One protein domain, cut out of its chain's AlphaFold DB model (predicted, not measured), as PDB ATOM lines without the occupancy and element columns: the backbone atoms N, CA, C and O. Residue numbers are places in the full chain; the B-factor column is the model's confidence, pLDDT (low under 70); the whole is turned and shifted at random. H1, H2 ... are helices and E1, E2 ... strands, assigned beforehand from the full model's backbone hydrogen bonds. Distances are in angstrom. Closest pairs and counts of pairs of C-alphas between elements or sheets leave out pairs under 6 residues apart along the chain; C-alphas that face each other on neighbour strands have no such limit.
ATOM      1  N   LEU A 271     -44.094  42.138 -41.696       88.81
ATOM      2  CA  LEU A 271     -42.707  42.506 -41.415       88.81
ATOM      3  C   LEU A 271     -42.588  43.003 -39.975       88.81
ATOM      4  O   LEU A 271     -43.472  43.717 -39.492       88.81
ATOM      5  N   GLU A 272     -41.482  42.675 -39.310       90.56
ATOM      6  CA  GLU A 272     -41.166  43.239 -37.995       90.56
ATOM      7  C   GLU A 272     -40.663  44.680 -38.105       90.56
ATOM      8  O   GLU A 272     -40.242  45.135 -39.175       90.56
ATOM      9  N   ALA A 273     -40.692  45.404 -36.988       89.81
ATOM     10  CA  ALA A 273     -40.105  46.736 -36.884       89.81
ATOM     11  C   ALA A 273     -38.596  46.712 -37.203       89.81
ATOM     12  O   ALA A 273     -37.881  45.783 -36.834       89.81
ATOM     13  N   GLY A 274     -38.095  47.751 -37.870       91.44
ATOM     14  CA  GLY A 274     -36.686  47.884 -38.247       91.44
ATOM     15  C   GLY A 274     -36.282  47.164 -39.539       91.44
ATOM     16  O   GLY A 274     -35.148  47.350 -39.985       91.44
ATOM     17  N   THR A 275     -37.191  46.412 -40.164       93.75
ATOM     18  CA  THR A 275     -36.951  45.688 -41.420       93.75
ATOM     19  C   THR A 275     -36.591  46.666 -42.547       93.75
ATOM     20  O   THR A 275     -37.364  47.600 -42.795       93.75
ATOM     21  N   PRO A 276     -35.452  46.483 -43.244       94.12
ATOM     22  CA  PRO A 276     -35.076  47.316 -44.381       94.12
ATOM     23  C   PRO A 276     -36.074  47.211 -45.538       94.12
ATOM     24  O   PRO A 276     -36.491  46.123 -45.930       94.12
ATOM     25  N   LEU A 277     -36.410  48.357 -46.122       93.06
ATOM     26  CA  LEU A 277     -37.306  48.484 -47.266       93.06
ATOM     27  C   LEU A 277     -36.539  49.043 -48.462       93.06
ATOM     28  O   LEU A 277     -35.712  49.949 -48.326       93.06
ATOM     29  N   PHE A 278     -36.862  48.540 -49.647       92.12
ATOM     30  CA  PHE A 278     -36.279  48.947 -50.920       92.12
ATOM     31  C   PHE A 278     -37.374  49.401 -51.885       92.12
ATOM     32  O   PHE A 278     -38.495  48.898 -51.853       92.12
ATOM     33  N   TRP A 279     -37.053  50.339 -52.768       90.00
ATOM     34  CA  TRP A 279     -37.901  50.670 -53.906       90.00
ATOM     35  C   TRP A 279     -37.886  49.521 -54.923       90.00
ATOM     36  O   TRP A 279     -37.000  48.664 -54.896       90.00
ATOM     37  N   GLY A 280     -38.843  49.515 -55.857       83.75
ATOM     38  CA  GLY A 280     -38.907  48.510 -56.930       83.75
ATOM     39  C   GLY A 280     -37.650  48.439 -57.810       83.75
ATOM     40  O   GLY A 280     -37.355  47.393 -58.374       83.75
ATOM     41  N   ASP A 281     -36.872  49.522 -57.873       83.50
ATOM     42  CA  ASP A 281     -35.586  49.585 -58.581       83.50
ATOM     43  C   ASP A 281     -34.382  49.108 -57.739       83.50
ATOM     44  O   ASP A 281     -33.232  49.195 -58.169       83.50
ATOM     45  N   GLY A 282     -34.632  48.609 -56.525       85.31
ATOM     46  CA  GLY A 282     -33.627  48.055 -55.624       85.31
ATOM     47  C   GLY A 282     -32.870  49.078 -54.776       85.31
ATOM     48  O   GLY A 282     -32.043  48.664 -53.957       85.31
ATOM     49  N   ARG A 283     -33.128  50.384 -54.924       88.94
ATOM     50  CA  ARG A 283     -32.554  51.411 -54.040       88.94
ATOM     51  C   ARG A 283     -33.178  51.347 -52.652       88.94
ATOM     52  O   ARG A 283     -34.331  50.961 -52.500       88.94
ATOM     53  N   GLU A 284     -32.426  51.749 -51.634       91.56
ATOM     54  CA  GLU A 284     -32.937  51.800 -50.263       91.56
ATOM     55  C   GLU A 284     -34.078  52.822 -50.152       91.56
ATOM     56  O   GLU A 284     -33.914  54.001 -50.481       91.56
ATOM     57  N   ALA A 285     -35.233  52.347 -49.690       92.00
ATOM     58  CA  ALA A 285     -36.402  53.162 -49.394       92.00
ATOM     59  C   ALA A 285     -36.431  53.590 -47.931       92.00
ATOM     60  O   ALA A 285     -36.931  54.668 -47.634       92.00
ATOM     61  N   GLY A 286     -35.884  52.779 -47.025       94.00
ATOM     62  CA  GLY A 286     -35.829  53.073 -45.599       94.00
ATOM     63  C   GLY A 286     -36.099  51.826 -44.770       94.00
ATOM     64  O   GLY A 286     -35.507  50.783 -45.029       94.00
ATOM     65  N   ARG A 287     -36.973  51.920 -43.764       95.19
ATOM     66  CA  ARG A 287     -37.294  50.787 -42.878       95.19
ATOM     67  C   ARG A 287     -38.700  50.854 -42.297       95.19
ATOM     68  O   ARG A 287     -39.289  51.931 -42.216       95.19
ATOM     69  N   THR A 288     -39.222  49.723 -41.840       92.25
ATOM     70  CA  THR A 288     -40.420  49.693 -40.989       92.25
ATOM     71  C   THR A 288     -40.104  50.313 -39.622       92.25
ATOM     72  O   THR A 288     -38.997  50.165 -39.098       92.25
ATOM     73  N   SER A 289     -41.051  51.041 -39.035       88.94
ATOM     74  CA  SER A 289     -40.920  51.591 -37.674       88.94
ATOM     75  C   SER A 289     -41.681  50.772 -36.634       88.94
ATOM     76  O   SER A 289     -41.314  50.753 -35.467       88.94
ATOM     77  N   GLU A 290     -42.715  50.071 -37.079       88.00
ATOM     78  CA  GLU A 290     -43.517  49.128 -36.305       88.00
ATOM     79  C   GLU A 290     -43.852  47.921 -37.193       88.00
ATOM     80  O   GLU A 290     -43.408  47.849 -38.345       88.00
ATOM     81  N   ARG A 291     -44.638  46.975 -36.673       85.56
ATOM     82  CA  ARG A 291     -45.105  45.830 -37.458       85.56
ATOM     83  C   ARG A 291     -45.935  46.298 -38.656       85.56
ATOM     84  O   ARG A 291     -46.913  47.023 -38.491       85.56
ATOM     85  N   LEU A 292     -45.575  45.832 -39.850       84.94
ATOM     86  CA  LEU A 292     -46.256  46.177 -41.098       84.94
ATOM     87  C   LEU A 292     -46.906  44.938 -41.714       84.94
ATOM     88  O   LEU A 292     -46.211  43.998 -42.089       84.94
ATOM     89  N   PHE A 293     -48.229  44.955 -41.862       82.50
ATOM     90  CA  PHE A 293     -48.972  43.888 -42.534       82.50
ATOM     91  C   PHE A 293     -48.931  44.063 -44.053       82.50
ATOM     92  O   PHE A 293     -49.215  45.142 -44.583       82.50
ATOM     93  N   LEU A 294     -48.583  42.989 -44.756       80.94
ATOM     94  CA  LEU A 294     -48.419  42.957 -46.204       80.94
ATOM     95  C   LEU A 294     -49.724  42.506 -46.859       80.94
ATOM     96  O   LEU A 294     -50.332  41.530 -46.438       80.94
ATOM     97  N   ARG A 295     -50.166  43.222 -47.900       70.19
ATOM     98  CA  ARG A 295     -51.455  42.936 -48.555       70.19
ATOM     99  C   ARG A 295     -51.340  42.088 -49.809       70.19
ATOM    100  O   ARG A 295     -52.003  41.067 -49.924       70.19
ATOM    101  N   ARG A 296     -50.571  42.559 -50.791       72.75
ATOM    102  CA  ARG A 296     -50.496  41.936 -52.114       72.75
ATOM    103  C   ARG A 296     -49.054  41.862 -52.562       72.75
ATOM    104  O   ARG A 296     -48.426  42.896 -52.787       72.75
ATOM    105  N   GLU A 297     -48.564  40.638 -52.685       78.62
ATOM    106  CA  GLU A 297     -47.292  40.347 -53.328       78.62
ATOM    107  C   GLU A 297     -47.415  40.523 -54.845       78.62
ATOM    108  O   GLU A 297     -48.450  40.233 -55.452       78.62
ATOM    109  N   ILE A 298     -46.349  41.027 -55.448       79.06
ATOM    110  CA  ILE A 298     -46.163  41.127 -56.891       79.06
ATOM    111  C   ILE A 298     -44.828  40.480 -57.262       79.06
ATOM    112  O   ILE A 298     -43.975  40.276 -56.397       79.06
ATOM    113  N   ALA A 299     -44.639  40.175 -58.550       71.62
ATOM    114  CA  ALA A 299     -43.386  39.613 -59.045       71.62
ATOM    115  C   ALA A 299     -42.197  40.480 -58.593       71.62
ATOM    116  O   ALA A 299     -42.138  41.676 -58.887       71.62
ATOM    117  N   GLY A 300     -41.298  39.876 -57.819       61.44
ATOM    118  CA  GLY A 300     -40.101  40.530 -57.309       61.44
ATOM    119  C   GLY A 300     -38.940  40.480 -58.297       61.44
ATOM    120  O   GLY A 300     -38.942  39.699 -59.249       61.44
ATOM    121  N   ALA A 301     -37.927  41.306 -58.044       61.03
ATOM    122  CA  ALA A 301     -36.605  41.160 -58.648       61.03
ATOM    123  C   ALA A 301     -35.721  40.265 -57.754       61.03
ATOM    124  O   ALA A 301     -35.884  40.273 -56.535       61.03
ATOM    125  N   GLU A 302     -34.806  39.509 -58.369       59.94
ATOM    126  CA  GLU A 302     -33.845  38.556 -57.775       59.94
ATOM    127  C   GLU A 302     -33.625  38.678 -56.247       59.94
ATOM    128  O   GLU A 302     -33.052  39.649 -55.750       59.94
ATOM    129  N   GLY A 303     -34.076  37.668 -55.488       69.50
ATOM    130  CA  GLY A 303     -33.850  37.551 -54.036       69.50
ATOM    131  C   GLY A 303     -34.706  38.461 -53.142       69.50
ATOM    132  O   GLY A 303     -34.581  38.410 -51.912       69.50
ATOM    133  N   ARG A 304     -35.591  39.284 -53.720       82.38
ATOM    134  CA  ARG A 304     -36.507  40.165 -52.982       82.38
ATOM    135  C   ARG A 304     -37.963  39.847 -53.289       82.38
ATOM    136  O   ARG A 304     -38.327  39.557 -54.425       82.38
ATOM    137  N   ARG A 305     -38.808  39.974 -52.269       87.94
ATOM    138  CA  ARG A 305     -40.268  39.926 -52.403       87.94
ATOM    139  C   ARG A 305     -40.788  41.353 -52.440       87.94
ATOM    140  O   ARG A 305     -40.361  42.179 -51.633       87.94
ATOM    141  N   CYS A 306     -41.658  41.658 -53.395       88.31
ATOM    142  CA  CYS A 306     -42.180  43.004 -53.598       88.31
ATOM    143  C   CYS A 306     -43.682  43.033 -53.338       88.31
ATOM    144  O   CYS A 306     -44.407  42.112 -53.704       88.31
ATOM    145  N   PHE A 307     -44.151  44.107 -52.717       86.69
ATOM    146  CA  PHE A 307     -45.529  44.266 -52.282       86.69
ATOM    147  C   PHE A 307     -46.055  45.637 -52.690       86.69
ATOM    148  O   PHE A 307     -45.329  46.635 -52.648       86.69
ATOM    149  N   THR A 308     -47.333  45.693 -53.062       83.00
ATOM    150  CA  THR A 308     -48.023  46.970 -53.274       83.00
ATOM    151  C   THR A 308     -48.657  47.448 -51.977       83.00
ATOM    152  O   THR A 308     -49.442  46.720 -51.365       83.00
ATOM    153  N   HIS A 309     -48.376  48.691 -51.601       82.38
ATOM    154  CA  HIS A 309     -48.940  49.347 -50.429       82.38
ATOM    155  C   HIS A 309     -49.818  50.523 -50.849       82.38
ATOM    156  O   HIS A 309     -49.389  51.375 -51.624       82.38
ATOM    157  N   ALA A 310     -51.059  50.566 -50.371       76.94
ATOM    158  CA  ALA A 310     -52.012  51.598 -50.767       76.94
ATOM    159  C   ALA A 310     -51.732  52.916 -50.027       76.94
ATOM    160  O   ALA A 310     -51.730  52.951 -48.800       76.94
ATOM    161  N   LEU A 311     -51.544  54.008 -50.769       74.12
ATOM    162  CA  LEU A 311     -51.344  55.367 -50.250       74.12
ATOM    163  C   LEU A 311     -52.642  56.043 -49.802       74.12
ATOM    164  O   LEU A 311     -52.619  57.008 -49.037       74.12
ATOM    165  N   ARG A 312     -53.779  55.558 -50.299       69.38
ATOM    166  CA  ARG A 312     -55.122  56.052 -49.987       69.38
ATOM    167  C   ARG A 312     -56.108  54.893 -49.952       69.38
ATOM    168  O   ARG A 312     -55.808  53.802 -50.433       69.38
ATOM    169  N   PHE A 313     -57.289  55.129 -49.390       67.75
ATOM    170  CA  PHE A 313     -58.362  54.143 -49.438       67.75
ATOM    171  C   PHE A 313     -58.746  53.858 -50.896       67.75
ATOM    172  O   PHE A 313     -59.040  54.782 -51.656       67.75
ATOM    173  N   VAL A 314     -58.736  52.580 -51.269       63.06
ATOM    174  CA  VAL A 314     -59.201  52.089 -52.566       63.06
ATOM    175  C   VAL A 314     -60.403  51.185 -52.287       63.06
ATOM    176  O   VAL A 314     -60.230  50.184 -51.585       63.06
ATOM    177  N   PRO A 315     -61.612  51.535 -52.768       64.50
ATOM    178  CA  PRO A 315     -62.793  50.702 -52.587       64.50
ATOM    179  C   PRO A 315     -62.566  49.301 -53.177       64.50
ATOM    180  O   PRO A 315     -61.980  49.206 -54.258       64.50
ATOM    181  N   PRO A 316     -63.048  48.226 -52.528       58.66
ATOM    182  CA  PRO A 316     -62.897  46.858 -53.034       58.66
ATOM    183  C   PRO A 316     -63.482  46.654 -54.440       58.66
ATOM    184  O   PRO A 316     -62.997  45.818 -55.194       58.66
ATOM    185  N   GLU A 317     -64.504  47.436 -54.793       63.56
ATOM    186  CA  GLU A 317     -65.270  47.335 -56.042       63.56
ATOM    187  C   GLU A 317     -64.639  48.102 -57.221       63.56
ATOM    188  O   GLU A 317     -65.188  48.118 -58.323       63.56
ATOM    189  N   ALA A 318     -63.493  48.763 -57.022       62.00
ATOM    190  CA  ALA A 318     -62.828  49.502 -58.092       62.00
ATOM    191  C   ALA A 318     -62.265  48.535 -59.153       62.00
ATOM    192  O   ALA A 318     -61.228  47.908 -58.944       62.00
ATOM    193  N   ALA A 319     -62.934  48.453 -60.309       50.78
ATOM    194  CA  ALA A 319     -62.617  47.527 -61.405       50.78
ATOM    195  C   ALA A 319     -61.178  47.649 -61.954       50.78
ATOM    196  O   ALA A 319     -60.617  46.672 -62.444       50.78
ATOM    197  N   ALA A 320     -60.568  48.832 -61.848       61.16
ATOM    198  CA  ALA A 320     -59.156  49.062 -62.130       61.16
ATOM    199  C   ALA A 320     -58.630  50.112 -61.141       61.16
ATOM    200  O   ALA A 320     -58.934  51.300 -61.286       61.16
ATOM    201  N   PRO A 321     -57.907  49.710 -60.087       65.19
ATOM    202  CA  PRO A 321     -57.460  50.658 -59.090       65.19
ATOM    203  C   PRO A 321     -56.335  51.520 -59.682       65.19
ATOM    204  O   PRO A 321     -55.388  51.005 -60.273       65.19
ATOM    205  N   ASP A 322     -56.473  52.843 -59.555       67.81
ATOM    206  CA  ASP A 322     -55.518  53.821 -60.088       67.81
ATOM    207  C   ASP A 322     -54.095  53.494 -59.591       67.81
ATOM    208  O   ASP A 322     -53.879  53.467 -58.375       67.81
ATOM    209  N   PRO A 323     -53.121  53.251 -60.486       68.12
ATOM    210  CA  PRO A 323     -51.772  52.858 -60.091       68.12
ATOM    211  C   PRO A 323     -51.054  53.921 -59.246       68.12
ATOM    212  O   PRO A 323     -50.201  53.566 -58.438       68.12
ATOM    213  N   SER A 324     -51.436  55.202 -59.342       68.25
ATOM    214  CA  SER A 324     -50.916  56.268 -58.472       68.25
ATOM    215  C   SER A 324     -51.375  56.144 -57.012       68.25
ATOM    216  O   SER A 324     -50.834  56.805 -56.126       68.25
ATOM    217  N   ALA A 325     -52.365  55.285 -56.736       71.94
ATOM    218  CA  ALA A 325     -52.844  55.001 -55.389       71.94
ATOM    219  C   ALA A 325     -51.941  54.032 -54.616       71.94
ATOM    220  O   ALA A 325     -52.211  53.794 -53.439       71.94
ATOM    221  N   PHE A 326     -50.902  53.470 -55.241       78.75
ATOM    222  CA  PHE A 326     -50.036  52.466 -54.627       78.75
ATOM    223  C   PHE A 326     -48.562  52.827 -54.738       78.75
ATOM    224  O   PHE A 326     -48.132  53.532 -55.647       78.75
ATOM    225  N   ILE A 327     -47.784  52.269 -53.818       82.88
ATOM    226  CA  ILE A 327     -46.327  52.202 -53.909       82.88
ATOM    227  C   ILE A 327     -45.878  50.760 -53.931       82.88
ATOM    228  O   ILE A 327     -46.478  49.910 -53.277       82.88
ATOM    229  N   THR A 328     -44.792  50.507 -54.645       87.62
ATOM    230  CA  THR A 328     -44.110  49.219 -54.608       87.62
ATOM    231  C   THR A 328     -42.933  49.304 -53.655       87.62
ATOM    232  O   THR A 328     -42.015  50.101 -53.862       87.62
ATOM    233  N   LEU A 329     -42.963  48.456 -52.631       89.94
ATOM    234  CA  LEU A 329     -41.872  48.266 -51.687       89.94
ATOM    235  C   LEU A 329     -41.398  46.820 -51.763       89.94
ATOM    236  O   LEU A 329     -42.203  45.895 -51.820       89.94
ATOM    237  N   CYS A 330     -40.088  46.634 -51.758       91.44
ATOM    238  CA  CYS A 330     -39.439  45.340 -51.798       91.44
ATOM    239  C   CYS A 330     -38.645  45.103 -50.515       91.44
ATOM    240  O   CYS A 330     -38.136  46.036 -49.895       91.44
ATOM    241  N   VAL A 331     -38.526  43.839 -50.133       91.94
ATOM    242  CA  VAL A 331     -37.861  43.382 -48.910       91.94
ATOM    243  C   VAL A 331     -37.101  42.091 -49.206       91.94
ATOM    244  O   VAL A 331     -37.422  41.392 -50.172       91.94
ATOM    245  N   ALA A 332     -36.073  41.767 -48.421       89.06
ATOM    246  CA  ALA A 332     -35.421  40.470 -48.561       89.06
ATOM    247  C   ALA A 332     -36.421  39.353 -48.226       89.06
ATOM    248  O   ALA A 332     -37.174  39.460 -47.259       89.06
ATOM    249  N   ALA A 333     -36.430  38.276 -49.016       84.31
ATOM    250  CA  ALA A 333     -37.415  37.203 -48.858       84.31
ATOM    251  C   ALA A 333     -37.434  36.609 -47.435       84.31
ATOM    252  O   ALA A 333     -38.506  36.325 -46.904       84.31
ATOM    253  N   ARG A 334     -36.255  36.509 -46.807       84.12
ATOM    254  CA  ARG A 334     -36.050  36.002 -45.441       84.12
ATOM    255  C   ARG A 334     -36.700  36.838 -44.333       84.12
ATOM    256  O   ARG A 334     -36.946  36.308 -43.257       84.12
ATOM    257  N   ASP A 335     -36.961  38.121 -44.581       87.69
ATOM    258  CA  ASP A 335     -37.526  39.023 -43.568       87.69
ATOM    259  C   ASP A 335     -39.068  38.984 -43.569       87.69
ATOM    260  O   ASP A 335     -39.711  39.594 -42.715       87.69
ATOM    261  N   VAL A 336     -39.679  38.271 -44.525       85.88
ATOM    262  CA  VAL A 336     -41.134  38.122 -44.622       85.88
ATOM    263  C   VAL A 336     -41.614  37.011 -43.696       85.88
ATOM    264  O   VAL A 336     -41.265  35.843 -43.874       85.88
ATOM    265  N   ILE A 337     -42.474  37.360 -42.739       82.69
ATOM    266  CA  ILE A 337     -43.044  36.398 -41.799       82.69
ATOM    267  C   ILE A 337     -44.435  35.990 -42.268       82.69
ATOM    268  O   ILE A 337     -45.381  36.774 -42.208       82.69
ATOM    269  N   ASP A 338     -44.554  34.734 -42.692       80.69
ATOM    270  CA  ASP A 338     -45.828  34.102 -43.032       80.69
ATOM    271  C   ASP A 338     -46.251  33.123 -41.920       80.69
ATOM    272  O   ASP A 338     -45.692  32.021 -41.829       80.69
ATOM    273  N   PRO A 339     -47.204  33.498 -41.044       71.00
ATOM    274  CA  PRO A 339     -47.627  32.661 -39.922       71.00
ATOM    275  C   PRO A 339     -48.279  31.335 -40.350       71.00
ATOM    276  O   PRO A 339     -48.370  30.433 -39.521       71.00
ATOM    277  N   SER A 340     -48.677  31.180 -41.618       67.31
ATOM    278  CA  SER A 340     -49.222  29.924 -42.149       67.31
ATOM    279  C   SER A 340     -48.146  28.870 -42.469       67.31
ATOM    280  O   SER A 340     -48.461  27.688 -42.619       67.31
ATOM    281  N   VAL A 341     -46.864  29.261 -42.514       61.19
ATOM    282  CA  VAL A 341     -45.730  28.356 -42.758       61.19
ATOM    283  C   VAL A 341     -45.097  27.918 -41.426       61.19
ATOM    284  O   VAL A 341     -44.585  28.775 -40.694       61.19
ATOM    285  N   PRO A 342     -45.061  26.605 -41.105       52.62
ATOM    286  CA  PRO A 342     -44.465  26.093 -39.870       52.62
ATOM    287  C   PRO A 342     -42.991  26.487 -39.722       52.62
ATOM    288  O   PRO A 342     -42.215  26.385 -40.674       52.62
ATOM    289  N   LEU A 343     -42.588  26.861 -38.502       49.34
ATOM    290  CA  LEU A 343     -41.232  27.321 -38.154       49.34
ATOM    291  C   LEU A 343     -40.113  26.381 -38.641       49.34
ATOM    292  O   LEU A 343     -39.054  26.854 -39.041       49.34
ATOM    293  N   ALA A 344     -40.376  25.070 -38.674       44.31
ATOM    294  CA  ALA A 344     -39.431  24.049 -39.122       44.31
ATOM    295  C   ALA A 344     -38.999  24.201 -40.594       44.31
ATOM    296  O   ALA A 344     -37.865  23.885 -40.911       44.31
ATOM    297  N   ARG A 345     -39.846  24.748 -41.481       47.41
ATOM    298  CA  ARG A 345     -39.501  24.962 -42.902       47.41
ATOM    299  C   ARG A 345     -38.786  26.285 -43.186       47.41
ATOM    300  O   ARG A 345     -38.259  26.451 -44.277       47.41
ATOM    301  N   ARG A 346     -38.765  27.235 -42.241       49.78
ATOM    302  CA  ARG A 346     -38.101  28.542 -42.436       49.78
ATOM    303  C   ARG A 346     -36.581  28.481 -42.263       49.78
ATOM    304  O   ARG A 346     -35.894  29.400 -42.689       49.78
TER     305      ARG A 346
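Overview. This is residues 271 to 346 of the 356 residues of an uncharacterized protein of Sandaracinaceae bacterium (UniProt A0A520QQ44). With little regular structure, this is a strongly twisted sheet of five strands, from which a loop, residues 315 to 320, and a tail, residues 339 to 345, stick out. The 76 printed residues run E1 E2 E3 E4 E5 H1; the antiparallel sheet has the order E2 - E1 - E5 - E4 - E3. Mostly strand, with 30 residues in named elements, it is only just compact, close to loose: radius of gyration of the C-alphas 13.4 A, spans 40 by 29 by 25 A.

Arrangement. E5, residues 326 to 332, and E4, residues 304 to 310, form a hairpin, with N 307 and O 329 2.8 A apart, within hydrogen-bond range. E3, residues 296 to 298, completes the meander E3 E4 E5, each strand the antiparallel neighbour of the one before; N 298 and O 306 are 2.8 A apart. On E5's other side is E1, residues 276 to 279, N 278 to O 330 2.8 A. E2, residues 284 to 288, forms a hairpin with E1, N 277 to O 286 2.8 A. H1, residues 343 to 346, is not on the sheet and is too short for an O i to N i+4 pair.

Along the chain. E4 measures 19.4 A and E5 19.9 A from first to last C-alpha. E1 begins at C-alpha 276 (-35.076, 47.316, -44.381); H1 ends at C-alpha 346 (-38.101, 28.542, -42.436).

Size, cuts and confidence. The farthest C-alphas, of Ala 319 and Ala 344, are 39.8 A apart. The printed part has no cut; the link E4 to E5 is long. pLDDT is under 70 at residues 300 to 303, 312 to 324 and 340 to 346.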